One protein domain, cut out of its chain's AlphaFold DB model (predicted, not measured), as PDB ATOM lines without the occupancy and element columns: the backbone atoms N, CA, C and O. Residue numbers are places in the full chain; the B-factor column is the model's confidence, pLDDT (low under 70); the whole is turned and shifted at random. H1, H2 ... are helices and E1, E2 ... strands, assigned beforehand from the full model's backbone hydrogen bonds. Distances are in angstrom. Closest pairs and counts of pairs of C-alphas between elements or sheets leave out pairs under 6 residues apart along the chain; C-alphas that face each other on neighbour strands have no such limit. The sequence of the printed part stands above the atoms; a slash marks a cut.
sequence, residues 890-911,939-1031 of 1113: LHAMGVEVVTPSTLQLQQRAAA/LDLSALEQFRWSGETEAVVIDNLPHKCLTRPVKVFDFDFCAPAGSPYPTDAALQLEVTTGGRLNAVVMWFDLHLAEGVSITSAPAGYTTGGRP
ATOM      1  N   LEU A 890     -33.753 -21.104  -6.149       92.31
ATOM      2  CA  LEU A 890     -34.547 -21.221  -4.924       92.31
ATOM      3  C   LEU A 890     -35.316 -22.545  -4.918       92.31
ATOM      4  O   LEU A 890     -35.997 -22.887  -5.885       92.31
ATOM      5  N   HIS A 891     -35.266 -23.256  -3.799       92.06
ATOM      6  CA  HIS A 891     -35.962 -24.513  -3.556       92.06
ATOM      7  C   HIS A 891     -36.933 -24.384  -2.383       92.06
ATOM      8  O   HIS A 891     -36.724 -23.578  -1.477       92.06
ATOM      9  N   ALA A 892     -37.984 -25.205  -2.386       91.69
ATOM     10  CA  ALA A 892     -38.937 -25.304  -1.291       91.69
ATOM     11  C   ALA A 892     -39.342 -26.752  -1.002       91.69
ATOM     12  O   ALA A 892     -39.402 -27.595  -1.900       91.69
ATOM     13  N   MET A 893     -39.674 -27.027   0.256       91.31
ATOM     14  CA  MET A 893     -40.181 -28.316   0.716       91.31
ATOM     15  C   MET A 893     -41.233 -28.122   1.808       91.31
ATOM     16  O   MET A 893     -41.044 -27.345   2.743       91.31
ATOM     17  N   GLY A 894     -42.334 -28.864   1.710       91.25
ATOM     18  CA  GLY A 894     -43.339 -28.947   2.758       91.25
ATOM     19  C   GLY A 894     -42.869 -29.840   3.902       91.25
ATOM     20  O   GLY A 894     -42.479 -30.994   3.688       91.25
ATOM     21  N   VAL A 895     -42.937 -29.321   5.126       88.19
ATOM     22  CA  VAL A 895     -42.551 -30.050   6.336       88.19
ATOM     23  C   VAL A 895     -43.637 -29.975   7.403       88.19
ATOM     24  O   VAL A 895     -44.464 -29.060   7.446       88.19
ATOM     25  N   GLU A 896     -43.608 -30.958   8.289       85.50
ATOM     26  CA  GLU A 896     -44.261 -30.904   9.588       85.50
ATOM     27  C   GLU A 896     -43.193 -30.579  10.629       85.50
ATOM     28  O   GLU A 896     -42.350 -31.419  10.933       85.50
ATOM     29  N   VAL A 897     -43.199 -29.368  11.179       78.56
ATOM     30  CA  VAL A 897     -42.441 -29.049  12.392       78.56
ATOM     31  C   VAL A 897     -43.163 -29.703  13.563       78.56
ATOM     32  O   VAL A 897     -44.331 -29.408  13.826       78.56
ATOM     33  N   VAL A 898     -42.475 -30.609  14.247       71.75
ATOM     34  CA  VAL A 898     -43.064 -31.498  15.248       71.75
ATOM     35  C   VAL A 898     -42.886 -30.895  16.640       71.75
ATOM     36  O   VAL A 898     -41.787 -30.506  17.036       71.75
ATOM     37  N   THR A 899     -43.964 -30.862  17.421       68.62
ATOM     38  CA  THR A 899     -43.860 -30.714  18.878       68.62
ATOM     39  C   THR A 899     -43.498 -32.082  19.462       68.62
ATOM     40  O   THR A 899     -44.239 -33.033  19.208       68.62
ATOM     41  N   PRO A 900     -42.369 -32.226  20.187       62.56
ATOM     42  CA  PRO A 900     -41.901 -33.522  20.679       62.56
ATOM     43  C   PRO A 900     -43.004 -34.319  21.380       62.56
ATOM     44  O   PRO A 900     -43.764 -33.764  22.175       62.56
ATOM     45  N   SER A 901     -43.087 -35.626  21.097       55.75
ATOM     46  CA  SER A 901     -44.123 -36.475  21.689       55.75
ATOM     47  C   SER A 901     -43.948 -36.557  23.208       55.75
ATOM     48  O   SER A 901     -42.920 -36.990  23.733       55.75
ATOM     49  N   THR A 902     -44.973 -36.121  23.928       55.59
ATOM     50  CA  THR A 902     -44.956 -35.984  25.388       55.59
ATOM     51  C   THR A 902     -45.049 -37.325  26.118       55.59
ATOM     52  O   THR A 902     -44.572 -37.446  27.244       55.59
ATOM     53  N   LEU A 903     -45.549 -38.361  25.435       49.06
ATOM     54  CA  LEU A 903     -45.519 -39.757  25.880       49.06
ATOM     55  C   LEU A 903     -44.088 -40.275  26.094       49.06
ATOM     56  O   LEU A 903     -43.801 -40.883  27.123       49.06
ATOM     57  N   GLN A 904     -43.164 -39.983  25.170       57.31
ATOM     58  CA  GLN A 904     -41.764 -40.400  25.308       57.31
ATOM     59  C   GLN A 904     -41.060 -39.678  26.464       57.31
ATOM     60  O   GLN A 904     -40.226 -40.282  27.137       57.31
ATOM     61  N   LEU A 905     -41.405 -38.410  26.724       59.81
ATOM     62  CA  LEU A 905     -40.885 -37.659  27.873       59.81
ATOM     63  C   LEU A 905     -41.325 -38.296  29.199       59.81
ATOM     64  O   LEU A 905     -40.496 -38.498  30.082       59.81
ATOM     65  N   GLN A 906     -42.602 -38.668  29.321       58.62
ATOM     66  CA  GLN A 906     -43.140 -39.307  30.528       58.62
ATOM     67  C   GLN A 906     -42.539 -40.694  30.766       58.62
ATOM     68  O   GLN A 906     -42.121 -40.991  31.883       58.62
ATOM     69  N   GLN A 907     -42.418 -41.511  29.718       58.25
ATOM     70  CA  GLN A 907     -41.798 -42.837  29.800       58.25
ATOM     71  C   GLN A 907     -40.312 -42.758  30.187       58.25
ATOM     72  O   GLN A 907     -39.854 -43.517  31.042       58.25
ATOM     73  N   ARG A 908     -39.557 -41.811  29.611       59.00
ATOM     74  CA  ARG A 908     -38.139 -41.592  29.948       59.00
ATOM     75  C   ARG A 908     -37.952 -41.063  31.368       59.00
ATOM     76  O   ARG A 908     -37.039 -41.508  32.058       59.00
ATOM     77  N   ALA A 909     -38.820 -40.157  31.818       56.78
ATOM     78  CA  ALA A 909     -38.782 -39.636  33.182       56.78
ATOM     79  C   ALA A 909     -39.120 -40.718  34.223       56.78
ATOM     80  O   ALA A 909     -38.442 -40.811  35.244       56.78
ATOM     81  N   ALA A 910     -40.115 -41.569  33.946       56.12
ATOM     82  CA  ALA A 910     -40.468 -42.699  34.806       56.12
ATOM     83  C   ALA A 910     -39.315 -43.710  34.934       56.12
ATOM     84  O   ALA A 910     -39.013 -44.163  36.037       56.12
ATOM     85  N   ALA A 911     -38.616 -44.006  33.832       55.47
ATOM     86  CA  ALA A 911     -37.432 -44.862  33.855       55.47
ATOM     87  C   ALA A 911     -36.297 -44.257  34.706       55.47
ATOM     88  O   ALA A 911     -35.711 -44.960  35.529       55.47
ATOM     89  N   LEU A 939     -50.068 -35.323  26.774       82.00
ATOM     90  CA  LEU A 939     -50.180 -33.904  27.121       82.00
ATOM     91  C   LEU A 939     -50.664 -33.091  25.921       82.00
ATOM     92  O   LEU A 939     -50.065 -33.173  24.846       82.00
ATOM     93  N   ASP A 940     -51.672 -32.250  26.137       85.31
ATOM     94  CA  ASP A 940     -52.138 -31.286  25.142       85.31
ATOM     95  C   ASP A 940     -51.326 -29.986  25.231       85.31
ATOM     96  O   ASP A 940     -51.442 -29.216  26.185       85.31
ATOM     97  N   LEU A 941     -50.484 -29.747  24.224       85.31
ATOM     98  CA  LEU A 941     -49.670 -28.538  24.080       85.31
ATOM     99  C   LEU A 941     -50.134 -27.652  22.912       85.31
ATOM    100  O   LEU A 941     -49.420 -26.732  22.511       85.31
ATOM    101  N   SER A 942     -51.326 -27.902  22.359       82.25
ATOM    102  CA  SER A 942     -51.851 -27.218  21.167       82.25
ATOM    103  C   SER A 942     -51.921 -25.695  21.313       82.25
ATOM    104  O   SER A 942     -51.743 -24.970  20.336       82.25
ATOM    105  N   ALA A 943     -52.082 -25.190  22.537       85.38
ATOM    106  CA  ALA A 943     -52.071 -23.760  22.838       85.38
ATOM    107  C   ALA A 943     -50.743 -23.053  22.511       85.38
ATOM    108  O   ALA A 943     -50.717 -21.827  22.381       85.38
ATOM    109  N   LEU A 944     -49.641 -23.797  22.384       84.81
ATOM    110  CA  LEU A 944     -48.347 -23.252  21.981       84.81
ATOM    111  C   LEU A 944     -48.212 -23.150  20.452       84.81
ATOM    112  O   LEU A 944     -47.452 -22.319  19.964       84.81
ATOM    113  N   GLU A 945     -48.982 -23.924  19.682       79.75
ATOM    114  CA  GLU A 945     -48.870 -23.980  18.216       79.75
ATOM    115  C   GLU A 945     -49.153 -22.633  17.542       79.75
ATOM    116  O   GLU A 945     -48.567 -22.324  16.508       79.75
ATOM    117  N   GLN A 946     -49.995 -21.790  18.146       80.19
ATOM    118  CA  GLN A 946     -50.310 -20.455  17.625       80.19
ATOM    119  C   GLN A 946     -49.082 -19.537  17.504       80.19
ATOM    120  O   GLN A 946     -49.085 -18.632  16.679       80.19
ATOM    121  N   PHE A 947     -48.025 -19.782  18.287       80.06
ATOM    122  CA  PHE A 947     -46.801 -18.976  18.261       80.06
ATOM    123  C   PHE A 947     -45.766 -19.474  17.245       80.06
ATOM    124  O   PHE A 947     -44.736 -18.824  17.067       80.06
ATOM    125  N   ARG A 948     -46.025 -20.604  16.568       74.06
ATOM    126  CA  ARG A 948     -45.189 -21.078  15.452       74.06
ATOM    127  C   ARG A 948     -45.405 -20.256  14.182       74.06
ATOM    128  O   ARG A 948     -44.497 -20.154  13.367       74.06
ATOM    129  N   TRP A 949     -46.602 -19.700  14.007       68.19
ATOM    130  CA  TRP A 949     -47.014 -19.050  12.769       68.19
ATOM    131  C   TRP A 949     -46.638 -17.567  12.758       68.19
ATOM    132  O   TRP A 949     -47.029 -16.809  13.644       68.19
ATOM    133  N   SER A 950     -45.945 -17.139  11.705       67.81
ATOM    134  CA  SER A 950     -45.813 -15.734  11.315       67.81
ATOM    135  C   SER A 950     -46.193 -15.571   9.846       67.81
ATOM    136  O   SER A 950     -45.994 -16.478   9.044       67.81
ATOM    137  N   GLY A 951     -46.748 -14.410   9.488       64.75
ATOM    138  CA  GLY A 951     -46.970 -14.042   8.082       64.75
ATOM    139  C   GLY A 951     -45.674 -13.719   7.327       64.75
ATOM    140  O   GLY A 951     -45.705 -13.510   6.119       64.75
ATOM    141  N   GLU A 952     -44.551 -13.681   8.042       70.25
ATOM    142  CA  GLU A 952     -43.212 -13.404   7.531       70.25
ATOM    143  C   GLU A 952     -42.358 -14.674   7.563       70.25
ATOM    144  O   GLU A 952     -42.515 -15.524   8.448       70.25
ATOM    145  N   THR A 953     -41.450 -14.783   6.593       74.50
ATOM    146  CA  THR A 953     -40.417 -15.820   6.533       74.50
ATOM    147  C   THR A 953     -39.366 -15.577   7.606       74.50
ATOM    148  O   THR A 953     -38.953 -14.440   7.821       74.50
ATOM    149  N   GLU A 954     -38.889 -16.643   8.238       73.94
ATOM    150  CA  GLU A 954     -37.869 -16.569   9.281       73.94
ATOM    151  C   GLU A 954     -36.634 -17.369   8.871       73.94
ATOM    152  O   GLU A 954     -36.744 -18.495   8.381       73.94
ATOM    153  N   ALA A 955     -35.455 -16.788   9.091       76.31
ATOM    154  CA  ALA A 955     -34.191 -17.486   8.930       76.31
ATOM    155  C   ALA A 955     -34.015 -18.488  10.077       76.31
ATOM    156  O   ALA A 955     -33.905 -18.102  11.241       76.31
ATOM    157  N   VAL A 956     -33.972 -19.780   9.751       73.00
ATOM    158  CA  VAL A 956     -33.827 -20.852  10.739       73.00
ATOM    159  C   VAL A 956     -32.752 -21.839  10.312       73.00
ATOM    160  O   VAL A 956     -32.653 -22.214   9.147       73.00
ATOM    161  N   VAL A 957     -31.978 -22.323  11.281       74.12
ATOM    162  CA  VAL A 957     -31.184 -23.543  11.101       74.12
ATOM    163  C   VAL A 957     -32.141 -24.712  11.304       74.12
ATOM    164  O   VAL A 957     -32.454 -25.073  12.439       74.12
ATOM    165  N   ILE A 958     -32.668 -25.255  10.208       77.25
ATOM    166  CA  ILE A 958     -33.757 -26.245  10.246       77.25
ATOM    167  C   ILE A 958     -33.373 -27.537  10.982       77.25
ATOM    168  O   ILE A 958     -34.234 -28.163  11.593       77.25
ATOM    169  N   ASP A 959     -32.087 -27.887  11.018       71.81
ATOM    170  CA  ASP A 959     -31.576 -29.044  11.765       71.81
ATOM    171  C   ASP A 959     -31.776 -28.903  13.284       71.81
ATOM    172  O   ASP A 959     -31.862 -29.898  14.004       71.81
ATOM    173  N   ASN A 960     -31.924 -27.669  13.779       67.44
ATOM    174  CA  ASN A 960     -32.216 -27.392  15.186       67.44
ATOM    175  C   ASN A 960     -33.711 -27.502  15.511       67.44
ATOM    176  O   ASN A 960     -34.096 -27.435  16.677       67.44
ATOM    177  N   LEU A 961     -34.561 -27.661  14.497       73.50
ATOM    178  CA  LEU A 961     -36.003 -27.779  14.636       73.50
ATOM    179  C   LEU A 961     -36.408 -29.231  14.384       73.50
ATOM    180  O   LEU A 961     -36.224 -29.716  13.271       73.50
ATOM    181  N   PRO A 962     -37.005 -29.942  15.354       74.69
ATOM    182  CA  PRO A 962     -37.579 -31.254  15.087       74.69
ATOM    183  C   PRO A 962     -38.629 -31.146  13.981       74.69
ATOM    184  O   PRO A 962     -39.634 -30.446  14.128       74.69
ATOM    185  N   HIS A 963     -38.391 -31.823  12.866       80.88
ATOM    186  CA  HIS A 963     -39.262 -31.746  11.706       80.88
ATOM    187  C   HIS A 963     -39.322 -33.078  10.965       80.88
ATOM    188  O   HIS A 963     -38.437 -33.929  11.067       80.88
ATOM    189  N   LYS A 964     -40.391 -33.245  10.197       84.88
ATOM    190  CA  LYS A 964     -40.619 -34.365   9.297       84.88
ATOM    191  C   LYS A 964     -40.816 -33.821   7.890       84.88
ATOM    192  O   LYS A 964     -41.683 -32.981   7.657       84.88
ATOM    193  N   CYS A 965     -40.027 -34.321   6.945       88.25
ATOM    194  CA  CYS A 965     -40.193 -33.989   5.534       88.25
ATOM    195  C   CYS A 965     -41.463 -34.670   4.994       88.25
ATOM    196  O   CYS A 965     -41.596 -35.897   5.076       88.25
ATOM    197  N   LEU A 966     -42.404 -33.880   4.471       88.50
ATOM    198  CA  LEU A 966     -43.672 -34.388   3.936       88.50
ATOM    199  C   LEU A 966     -43.668 -34.477   2.416       88.50
ATOM    200  O   LEU A 966     -44.379 -35.312   1.862       88.50
ATOM    201  N   THR A 967     -42.899 -33.617   1.750       93.12
ATOM    202  CA  THR A 967     -42.875 -33.503   0.290       93.12
ATOM    203  C   THR A 967     -41.461 -33.656  -0.241       93.12
ATOM    204  O   THR A 967     -40.490 -33.473   0.494       93.12
ATOM    205  N   ARG A 968     -41.322 -33.930  -1.542       90.06
ATOM    206  CA  ARG A 968     -40.025 -33.747  -2.210       90.06
ATOM    207  C   ARG A 968     -39.668 -32.256  -2.287       90.06
ATOM    208  O   ARG A 968     -40.586 -31.430  -2.364       90.06
ATOM    209  N   PRO A 969     -38.369 -31.907  -2.300       91.69
ATOM    210  CA  PRO A 969     -37.919 -30.587  -2.714       91.69
ATOM    211  C   PRO A 969     -38.395 -30.251  -4.126       91.69
ATOM    212  O   PRO A 969     -38.284 -31.070  -5.039       91.69
ATOM    213  N   VAL A 970     -38.889 -29.032  -4.312       92.31
ATOM    214  CA  VAL A 970     -39.306 -28.495  -5.608       92.31
ATOM    215  C   VAL A 970     -38.547 -27.202  -5.864       92.31
ATOM    216  O   VAL A 970     -38.344 -26.396  -4.959       92.31
ATOM    217  N   LYS A 971     -38.112 -27.005  -7.108       92.88
ATOM    218  CA  LYS A 971     -37.538 -25.735  -7.546       92.88
ATOM    219  C   LYS A 971     -38.639 -24.678  -7.656       92.88
ATOM    220  O   LYS A 971     -39.652 -24.921  -8.307       92.88
ATOM    221  N   VAL A 972     -38.421 -23.521  -7.042       91.88
ATOM    222  CA  VAL A 972     -39.357 -22.391  -7.030       91.88
ATOM    223  C   VAL A 972     -39.003 -21.386  -8.116       91.88
ATOM    224  O   VAL A 972     -39.821 -21.125  -8.994       91.88
ATOM    225  N   PHE A 973     -37.781 -20.854  -8.080       92.00
ATOM    226  CA  PHE A 973     -37.317 -19.800  -8.978       92.00
ATOM    227  C   PHE A 973     -35.865 -20.020  -9.384       92.00
ATOM    228  O   PHE A 973     -35.070 -20.503  -8.581       92.00
ATOM    229  N   ASP A 974     -35.538 -19.592 -10.600       92.50
ATOM    230  CA  ASP A 974     -34.167 -19.328 -11.030       92.50
ATOM    231  C   ASP A 974     -33.989 -17.809 -11.109       92.50
ATOM    232  O   ASP A 974     -34.796 -17.111 -11.728       92.50
ATOM    233  N   PHE A 975     -32.943 -17.294 -10.478       92.50
ATOM    234  CA  PHE A 975     -32.541 -15.896 -10.541       92.50
ATOM    235  C   PHE A 975     -31.295 -15.791 -11.407       92.50
ATOM    236  O   PHE A 975     -30.229 -16.240 -10.998       92.50
ATOM    237  N   ASP A 976     -31.422 -15.189 -12.584       92.50
ATOM    238  CA  ASP A 976     -30.275 -14.840 -13.418       92.50
ATOM    239  C   ASP A 976     -29.782 -13.444 -13.034       92.50
ATOM    240  O   ASP A 976     -30.414 -12.434 -13.357       92.50
ATOM    241  N   PHE A 977     -28.667 -13.378 -12.309       92.25
ATOM    242  CA  PHE A 977     -28.096 -12.099 -11.907       92.25
ATOM    243  C   PHE A 977     -27.304 -11.449 -13.040       92.25
ATOM    244  O   PHE A 977     -27.126 -10.236 -13.011       92.25
ATOM    245  N   CYS A 978     -26.883 -12.205 -14.056       89.94
ATOM    246  CA  CYS A 978     -26.172 -11.700 -15.230       89.94
ATOM    247  C   CYS A 978     -27.104 -11.133 -16.311       89.94
ATOM    248  O   CYS A 978     -26.624 -10.507 -17.258       89.94
ATOM    249  N   ALA A 979     -28.424 -11.300 -16.173       89.56
ATOM    250  CA  ALA A 979     -29.393 -10.687 -17.073       89.56
ATOM    251  C   ALA A 979     -29.217  -9.149 -17.126       89.56
ATOM    252  O   ALA A 979     -28.924  -8.530 -16.090       89.56
ATOM    253  N   PRO A 980     -29.434  -8.506 -18.295       88.00
ATOM    254  CA  PRO A 980     -29.273  -7.061 -18.454       88.00
ATOM    255  C   PRO A 980     -30.021  -6.254 -17.388       88.00
ATOM    256  O   PRO A 980     -31.106  -6.648 -16.954       88.00
ATOM    257  N   ALA A 981     -29.460  -5.113 -16.979       86.44
ATOM    258  CA  ALA A 981     -30.087  -4.250 -15.979       86.44
ATOM    259  C   ALA A 981     -31.523  -3.861 -16.384       86.44
ATOM    260  O   ALA A 981     -31.790  -3.530 -17.540       86.44
ATOM    261  N   GLY A 982     -32.449  -3.905 -15.427       84.94
ATOM    262  CA  GLY A 982     -33.881  -3.693 -15.654       84.94
ATOM    263  C   GLY A 982     -34.650  -4.940 -16.104       84.94
ATOM    264  O   GLY A 982     -35.869  -4.861 -16.270       84.94
ATOM    265  N   SER A 983     -33.986  -6.089 -16.267       86.75
ATOM    266  CA  SER A 983     -34.673  -7.369 -16.472       86.75
ATOM    267  C   SER A 983     -35.506  -7.724 -15.233       86.75
ATOM    268  O   SER A 983     -35.003  -7.633 -14.112       86.75
ATOM    269  N   PRO A 984     -36.782  -8.119 -15.388       84.69
ATOM    270  CA  PRO A 984     -37.619  -8.452 -14.246       84.69
ATOM    271  C   PRO A 984     -37.169  -9.773 -13.609       84.69
ATOM    272  O   PRO A 984     -37.063 -10.793 -14.289       84.69
ATOM    273  N   TYR A 985     -36.973  -9.766 -12.291       87.00
ATOM    274  CA  TYR A 985     -36.846 -10.999 -11.514       87.00
ATOM    275  C   TYR A 985     -38.205 -11.700 -11.380       87.00
ATOM    276  O   TYR A 985     -39.246 -11.032 -11.404       87.00
ATOM    277  N   PRO A 986     -38.223 -13.034 -11.224       85.00
ATOM    278  CA  PRO A 986     -39.468 -13.766 -11.046       85.00
ATOM    279  C   PRO A 986     -40.174 -13.348  -9.747       85.00
ATOM    280  O   PRO A 986     -39.538 -13.194  -8.703       85.00
ATOM    281  N   THR A 987     -41.495 -13.158  -9.821       82.94
ATOM    282  CA  THR A 987     -42.306 -12.679  -8.687       82.94
ATOM    283  C   THR A 987     -43.289 -13.709  -8.155       82.94
ATOM    284  O   THR A 987     -43.535 -13.752  -6.954       82.94
ATOM    285  N   ASP A 988     -43.849 -14.545  -9.030       86.12
ATOM    286  CA  ASP A 988     -44.954 -15.438  -8.694       86.12
ATOM    287  C   ASP A 988     -44.690 -16.853  -9.216       86.12
ATOM    288  O   ASP A 988     -44.321 -17.045 -10.375       86.12
ATOM    289  N   ALA A 989     -44.915 -17.854  -8.362       83.25
ATOM    290  CA  ALA A 989     -44.882 -19.268  -8.723       83.25
ATOM    291  C   ALA A 989     -46.056 -20.013  -8.081       83.25
ATOM    292  O   ALA A 989     -46.337 -19.862  -6.892       83.25
ATOM    293  N   ALA A 990     -46.721 -20.862  -8.867       86.81
ATOM    294  CA  ALA A 990     -47.688 -21.832  -8.367       86.81
ATOM    295  C   ALA A 990     -47.005 -23.201  -8.274       86.81
ATOM    296  O   ALA A 990     -46.643 -23.788  -9.291       86.81
ATOM    297  N   LEU A 991     -46.817 -23.700  -7.051       83.69
ATOM    298  CA  LEU A 991     -46.104 -24.951  -6.795       83.69
ATOM    299  C   LEU A 991     -47.082 -26.087  -6.500       83.69
ATOM    300  O   LEU A 991     -48.001 -25.934  -5.695       83.69
ATOM    301  N   GLN A 992     -46.843 -27.248  -7.106       85.75
ATOM    302  CA  GLN A 992     -47.461 -28.505  -6.691       85.75
ATOM    303  C   GLN A 992     -46.446 -29.288  -5.865       85.75
ATOM    304  O   GLN A 992     -45.406 -29.698  -6.377       85.75
ATOM    305  N   LEU A 993     -46.733 -29.469  -4.577       87.38
ATOM    306  CA  LEU A 993     -45.863 -30.216  -3.676       87.38
ATOM    307  C   LEU A 993     -46.342 -31.673  -3.600       87.38
ATOM    308  O   LEU A 993     -47.383 -31.957  -3.008       87.38
ATOM    309  N   GLU A 994     -45.591 -32.592  -4.208       90.44
ATOM    310  CA  GLU A 994     -45.862 -34.033  -4.130       90.44
ATOM    311  C   GLU A 994     -45.642 -34.521  -2.691       90.44
ATOM    312  O   GLU A 994     -44.514 -34.516  -2.195       90.44
ATOM    313  N   VAL A 995     -46.717 -34.944  -2.022       92.62
ATOM    314  CA  VAL A 995     -46.659 -35.496  -0.664       92.62
ATOM    315  C   VAL A 995     -46.130 -36.929  -0.725       92.62
ATOM    316  O   VAL A 995     -46.801 -37.826  -1.228       92.62
ATOM    317  N   THR A 996     -44.937 -37.153  -0.183       92.19
ATOM    318  CA  THR A 996     -44.309 -38.478  -0.077       92.19
ATOM    319  C   THR A 996     -44.586 -39.153   1.257       92.19
ATOM    320  O   THR A 996     -44.530 -40.377   1.352       92.19
ATOM    321  N   THR A 997     -44.878 -38.364   2.293       90.81
ATOM    322  CA  THR A 997     -45.084 -38.862   3.654       90.81
ATOM    323  C   THR A 997     -46.313 -38.205   4.269       90.81
ATOM    324  O   THR A 997     -46.410 -36.982   4.301       90.81
ATOM    325  N   GLY A 998     -47.241 -39.001   4.807       86.69
ATOM    326  CA  GLY A 998     -48.405 -38.470   5.526       86.69
ATOM    327  C   GLY A 998     -48.001 -37.719   6.800       86.69
ATOM    328  O   GLY A 998     -47.107 -38.160   7.527       86.69
ATOM    329  N   GLY A 999     -48.659 -36.596   7.082       85.50
ATOM    330  CA  GLY A 999     -48.391 -35.747   8.245       85.50
ATOM    331  C   GLY A 999     -49.142 -34.420   8.167       85.50
ATOM    332  O   GLY A 999     -49.977 -34.223   7.280       85.50
ATOM    333  N   ARG A1000     -48.853 -33.505   9.094       82.31
ATOM    334  CA  ARG A1000     -49.467 -32.170   9.140       82.31
ATOM    335  C   ARG A1000     -48.550 -31.133   8.499       82.31
ATOM    336  O   ARG A1000     -47.589 -30.691   9.117       82.31
ATOM    337  N   LEU A1001     -48.887 -30.683   7.291       85.94
ATOM    338  CA  LEU A1001     -48.174 -29.575   6.652       85.94
ATOM    339  C   LEU A1001     -48.429 -28.276   7.431       85.94
ATOM    340  O   LEU A1001     -49.506 -27.688   7.330       85.94
ATOM    341  N   ASN A1002     -47.453 -27.856   8.234       82.19
ATOM    342  CA  ASN A1002     -47.525 -26.648   9.060       82.19
ATOM    343  C   ASN A1002     -46.378 -25.662   8.792       82.19
ATOM    344  O   ASN A1002     -46.388 -24.570   9.349       82.19
ATOM    345  N   ALA A1003     -45.420 -26.016   7.930       85.50
ATOM    346  CA  ALA A1003     -44.378 -25.111   7.469       85.50
ATOM    347  C   ALA A1003     -43.904 -25.467   6.053       85.50
ATOM    348  O   ALA A1003     -44.018 -26.606   5.591       85.50
ATOM    349  N   VAL A1004     -43.333 -24.471   5.380       88.19
ATOM    350  CA  VAL A1004     -42.592 -24.632   4.129       88.19
ATOM    351  C   VAL A1004     -41.180 -24.133   4.383       88.19
ATOM    352  O   VAL A1004     -40.989 -22.992   4.797       88.19
ATOM    353  N   VAL A1005     -40.201 -25.004   4.170       88.75
ATOM    354  CA  VAL A1005     -38.781 -24.662   4.267       88.75
ATOM    355  C   VAL A1005     -38.311 -24.241   2.890       88.75
ATOM    356  O   VAL A1005     -38.649 -24.898   1.906       88.75
ATOM    357  N   MET A1006     -37.529 -23.168   2.832       89.69
ATOM    358  CA  MET A1006     -36.890 -22.691   1.612       89.69
ATOM    359  C   MET A1006     -35.385 -22.599   1.823       89.69
ATOM    360  O   MET A1006     -34.927 -22.304   2.924       89.69
ATOM    361  N   TRP A1007     -34.636 -22.854   0.761       91.44
ATOM    362  CA  TRP A1007     -33.191 -22.658   0.696       91.44
ATOM    363  C   TRP A1007     -32.808 -22.340  -0.741       91.44
ATOM    364  O   TRP A1007     -33.619 -22.493  -1.657       91.44
ATOM    365  N   PHE A1008     -31.570 -21.926  -0.953       92.50
ATOM    366  CA  PHE A1008     -31.073 -21.598  -2.278       92.50
ATOM    367  C   PHE A1008     -29.691 -22.177  -2.548       92.50
ATOM    368  O   PHE A1008     -28.867 -22.352  -1.647       92.50
ATOM    369  N   ASP A1009     -29.442 -22.413  -3.826       93.44
ATOM    370  CA  ASP A1009     -28.116 -22.646  -4.369       93.44
ATOM    371  C   ASP A1009     -27.620 -21.355  -5.017       93.44
ATOM    372  O   ASP A1009     -28.326 -20.771  -5.835       93.44
ATOM    373  N   LEU A1010     -26.415 -20.906  -4.668       93.56
ATOM    374  CA  LEU A1010     -25.696 -19.848  -5.374       93.56
ATOM    375  C   LEU A1010     -24.731 -20.483  -6.361       93.56
ATOM    376  O   LEU A1010     -23.786 -21.169  -5.970       93.56
ATOM    377  N   HIS A1011     -24.938 -20.212  -7.640       94.81
ATOM    378  CA  HIS A1011     -24.053 -20.650  -8.705       94.81
ATOM    379  C   HIS A1011     -23.022 -19.546  -8.950       94.81
ATOM    380  O   HIS A1011     -23.306 -18.511  -9.559       94.81
ATOM    381  N   LEU A1012     -21.821 -19.748  -8.405       94.38
ATOM    382  CA  LEU A1012     -20.751 -18.754  -8.432       94.38
ATOM    383  C   LEU A1012     -20.075 -18.683  -9.804       94.38
ATOM    384  O   LEU A1012     -19.788 -17.600 -10.303       94.38
ATOM    385  N   ALA A1013     -19.822 -19.850 -10.392       89.62
ATOM    386  CA  ALA A1013     -19.253 -20.037 -11.718       89.62
ATOM    387  C   ALA A1013     -19.718 -21.388 -12.284       89.62
ATOM    388  O   ALA A1013     -20.390 -22.170 -11.609       89.62
ATOM    389  N   GLU A1014     -19.346 -21.686 -13.526       86.50
ATOM    390  CA  GLU A1014     -19.638 -22.982 -14.139       86.50
ATOM    391  C   GLU A1014     -19.034 -24.127 -13.307       86.50
ATOM    392  O   GLU A1014     -17.834 -24.158 -13.046       86.50
ATOM    393  N   GLY A1015     -19.886 -25.044 -12.837       86.94
ATOM    394  CA  GLY A1015     -19.480 -26.169 -11.988       86.94
ATOM    395  C   GLY A1015     -19.151 -25.819 -10.528       86.94
ATOM    396  O   GLY A1015     -18.847 -26.728  -9.759       86.94
ATOM    397  N   VAL A1016     -19.246 -24.548 -10.114       91.38
ATOM    398  CA  VAL A1016     -18.953 -24.103  -8.741       91.38
ATOM    399  C   VAL A1016     -20.209 -23.513  -8.114       91.38
ATOM    400  O   VAL A1016     -20.742 -22.502  -8.575       91.38
ATOM    401  N   SER A1017     -20.715 -24.139  -7.054       91.69
ATOM    402  CA  SER A1017     -21.918 -23.675  -6.358       91.69
ATOM    403  C   SER A1017     -21.804 -23.839  -4.850       91.69
ATOM    404  O   SER A1017     -21.187 -24.785  -4.363       91.69
ATOM    405  N   ILE A1018     -22.432 -22.924  -4.121       90.69
ATOM    406  CA  ILE A1018     -22.647 -23.010  -2.675       90.69
ATOM    407  C   ILE A1018     -24.133 -23.270  -2.456       90.69
ATOM    408  O   ILE A1018     -24.965 -22.743  -3.187       90.69
ATOM    409  N   THR A1019     -24.481 -24.081  -1.464       89.31
ATOM    410  CA  THR A1019     -25.875 -24.372  -1.127       89.31
ATOM    411  C   THR A1019     -26.159 -24.033   0.330       89.31
ATOM    412  O   THR A1019     -25.333 -24.308   1.199       89.31
ATOM    413  N   SER A1020     -27.331 -23.451   0.589       88.19
ATOM    414  CA  SER A1020     -27.901 -23.299   1.934       88.19
ATOM    415  C   SER A1020     -28.861 -24.442   2.294       88.19
ATOM    416  O   SER A1020     -29.661 -24.317   3.221       88.19
ATOM    417  N   ALA A1021     -28.813 -25.552   1.548       85.38
ATOM    418  CA  ALA A1021     -29.712 -26.680   1.736       85.38
ATOM    419  C   ALA A1021     -29.652 -27.278   3.156       85.38
ATOM    420  O   ALA A1021     -28.577 -27.342   3.760       85.38
ATOM    421  N   PRO A1022     -30.793 -27.782   3.667       81.94
ATOM    422  CA  PRO A1022     -30.838 -28.572   4.895       81.94
ATOM    423  C   PRO A1022     -29.913 -29.792   4.840       81.94
ATOM    424  O   PRO A1022     -29.676 -30.354   3.764       81.94
ATOM    425  N   ALA A1023     -29.465 -30.277   6.003       75.06
ATOM    426  CA  ALA A1023     -28.675 -31.499   6.059       75.06
ATOM    427  C   ALA A1023     -29.410 -32.677   5.393       75.06
ATOM    428  O   ALA A1023     -30.611 -32.887   5.569       75.06
ATOM    429  N   GLY A1024     -28.666 -33.466   4.617       77.94
ATOM    430  CA  GLY A1024     -29.222 -34.567   3.826       77.94
ATOM    431  C   GLY A1024     -29.658 -34.172   2.414       77.94
ATOM    432  O   GLY A1024     -29.996 -35.066   1.639       77.94
ATOM    433  N   TYR A1025     -29.581 -32.887   2.056       82.81
ATOM    434  CA  TYR A1025     -29.753 -32.409   0.689       82.81
ATOM    435  C   TYR A1025     -28.483 -31.731   0.169       82.81
ATOM    436  O   TYR A1025     -27.742 -31.088   0.907       82.81
ATOM    437  N   THR A1026     -28.234 -31.883  -1.126       84.06
ATOM    438  CA  THR A1026     -27.165 -31.204  -1.861       84.06
ATOM    439  C   THR A1026     -27.755 -30.198  -2.845       84.06
ATOM    440  O   THR A1026     -28.976 -30.107  -3.006       84.06
ATOM    441  N   THR A1027     -26.880 -29.513  -3.585       82.50
ATOM    442  CA  THR A1027     -27.240 -28.674  -4.734       82.50
ATOM    443  C   THR A1027     -28.273 -29.361  -5.639       82.50
ATOM    444  O   THR A1027     -28.193 -30.565  -5.922       82.50
ATOM    445  N   GLY A1028     -29.271 -28.595  -6.066       81.19
ATOM    446  CA  GLY A1028     -30.441 -29.014  -6.822       81.19
ATOM    447  C   GLY A1028     -31.554 -29.617  -5.965       81.19
ATOM    448  O   GLY A1028     -32.480 -30.203  -6.525       81.19
ATOM    449  N   GLY A1029     -31.459 -29.543  -4.632       76.06
ATOM    450  CA  GLY A1029     -32.409 -30.173  -3.712       76.06
ATOM    451  C   GLY A1029     -32.391 -31.703  -3.782       76.06
ATOM    452  O   GLY A1029     -33.410 -32.354  -3.562       76.06
ATOM    453  N   ARG A1030     -31.246 -32.293  -4.142       82.31
ATOM    454  CA  ARG A1030     -31.100 -33.748  -4.296       82.31
ATOM    455  C   ARG A1030     -30.764 -34.394  -2.951       82.31
ATOM    456  O   ARG A1030     -29.934 -33.839  -2.239       82.31
ATOM    457  N   PRO A1031     -31.340 -35.554  -2.597       78.31
ATOM    458  CA  PRO A1031     -30.933 -36.276  -1.396       78.31
ATOM    459  C   PRO A1031     -29.460 -36.697  -1.482       78.31
ATOM    460  O   PRO A1031     -29.011 -37.162  -2.533       78.31
TER     461      PRO A1031
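This is residues 890 to 911 and 939 to 1031 of the 1113 residues of an uncharacterized protein of Scenedesmus sp. NREL 46B-D3 (UniProt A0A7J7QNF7). A narrow, twisted ribbon of five strands makes the body of a long rod: E1 runs through the middle, with E4 along one side of it, E2 and E3 one after the other along the other side, and E4 running past E1 to fold back as a hairpin with E5. H1 and H2 lie off one end of this ribbon, and the loop of residues 978 to 983 sticks out at the opposite end of the long axis. The printed part has 115 residues, with two named helices and five named strands, and along the chain E1 is followed by H1 and H2 and then by the other four strands; the sheet is branched, with the antiparallel neighbour pairs E1 and E2, E1 and E3, E1 and E4, and E4 and E5, and the class is mixed, helices and strands, with under half of the residues in named elements. The whole is loose, with a radius of gyration of the C-alphas of 17.9 A and spans of 64 by 29 by 24 A.

E1, residues 890 to 897, bends by 55 degrees at residue 894. E4, residues 1003 to 1013, is its antiparallel neighbour at 152 degrees, with N 891 and O 1007 2.8 A apart and N 893 and O 1005 2.9 A apart. On the other side of E1 are two edge strands. E3, residues 970 to 976, is antiparallel to it at 149 degrees, with N 892 and O 970 2.9 A apart. E2, residues 963 to 965, is antiparallel to E1 at 123 degrees, with N 964 and O 896 2.8 A apart. The pairing of E4 is staggered: its residues 1003 to 1008 pair with E1, and 1009 to 1013 with E5, residues 1016 to 1019. E4 and E5 form a hairpin at 161 degrees, with N 1010 and O 1018 2.8 A apart. H1, residues 902 to 911, and H2, residues 942 to 945, are not on the sheet and are apart from each other. In H1 every O i to N i+4 pair is within hydrogen-bond range; H2 is too short for such a pair.

E1 begins at C-alpha 890, (-34.547, -21.221, -4.924), and is 20.6 A long. E4 is 32.0 A, E3 18.1 A, E5 10.3 A and E2 6.6 A. H1 is 14.4 A, ending at C-alpha 911, (-37.432, -44.862, 33.855), and H2 is 5.3 A. E5 ends at C-alpha 1019, (-25.875, -24.372, -1.127).

The C-alphas of Ala 910 and Pro 980, the two farthest apart, are 65.1 A from each other. Residues 912 to 938 are not printed, and C-alphas 911 and 939 are 18.1 A apart across this cut. The links H2 to E2 and E3 to E4 are long. The mean pLDDT of the printed part is 81.7; residues 899 to 911, 949 to 951 and 960 are under 70.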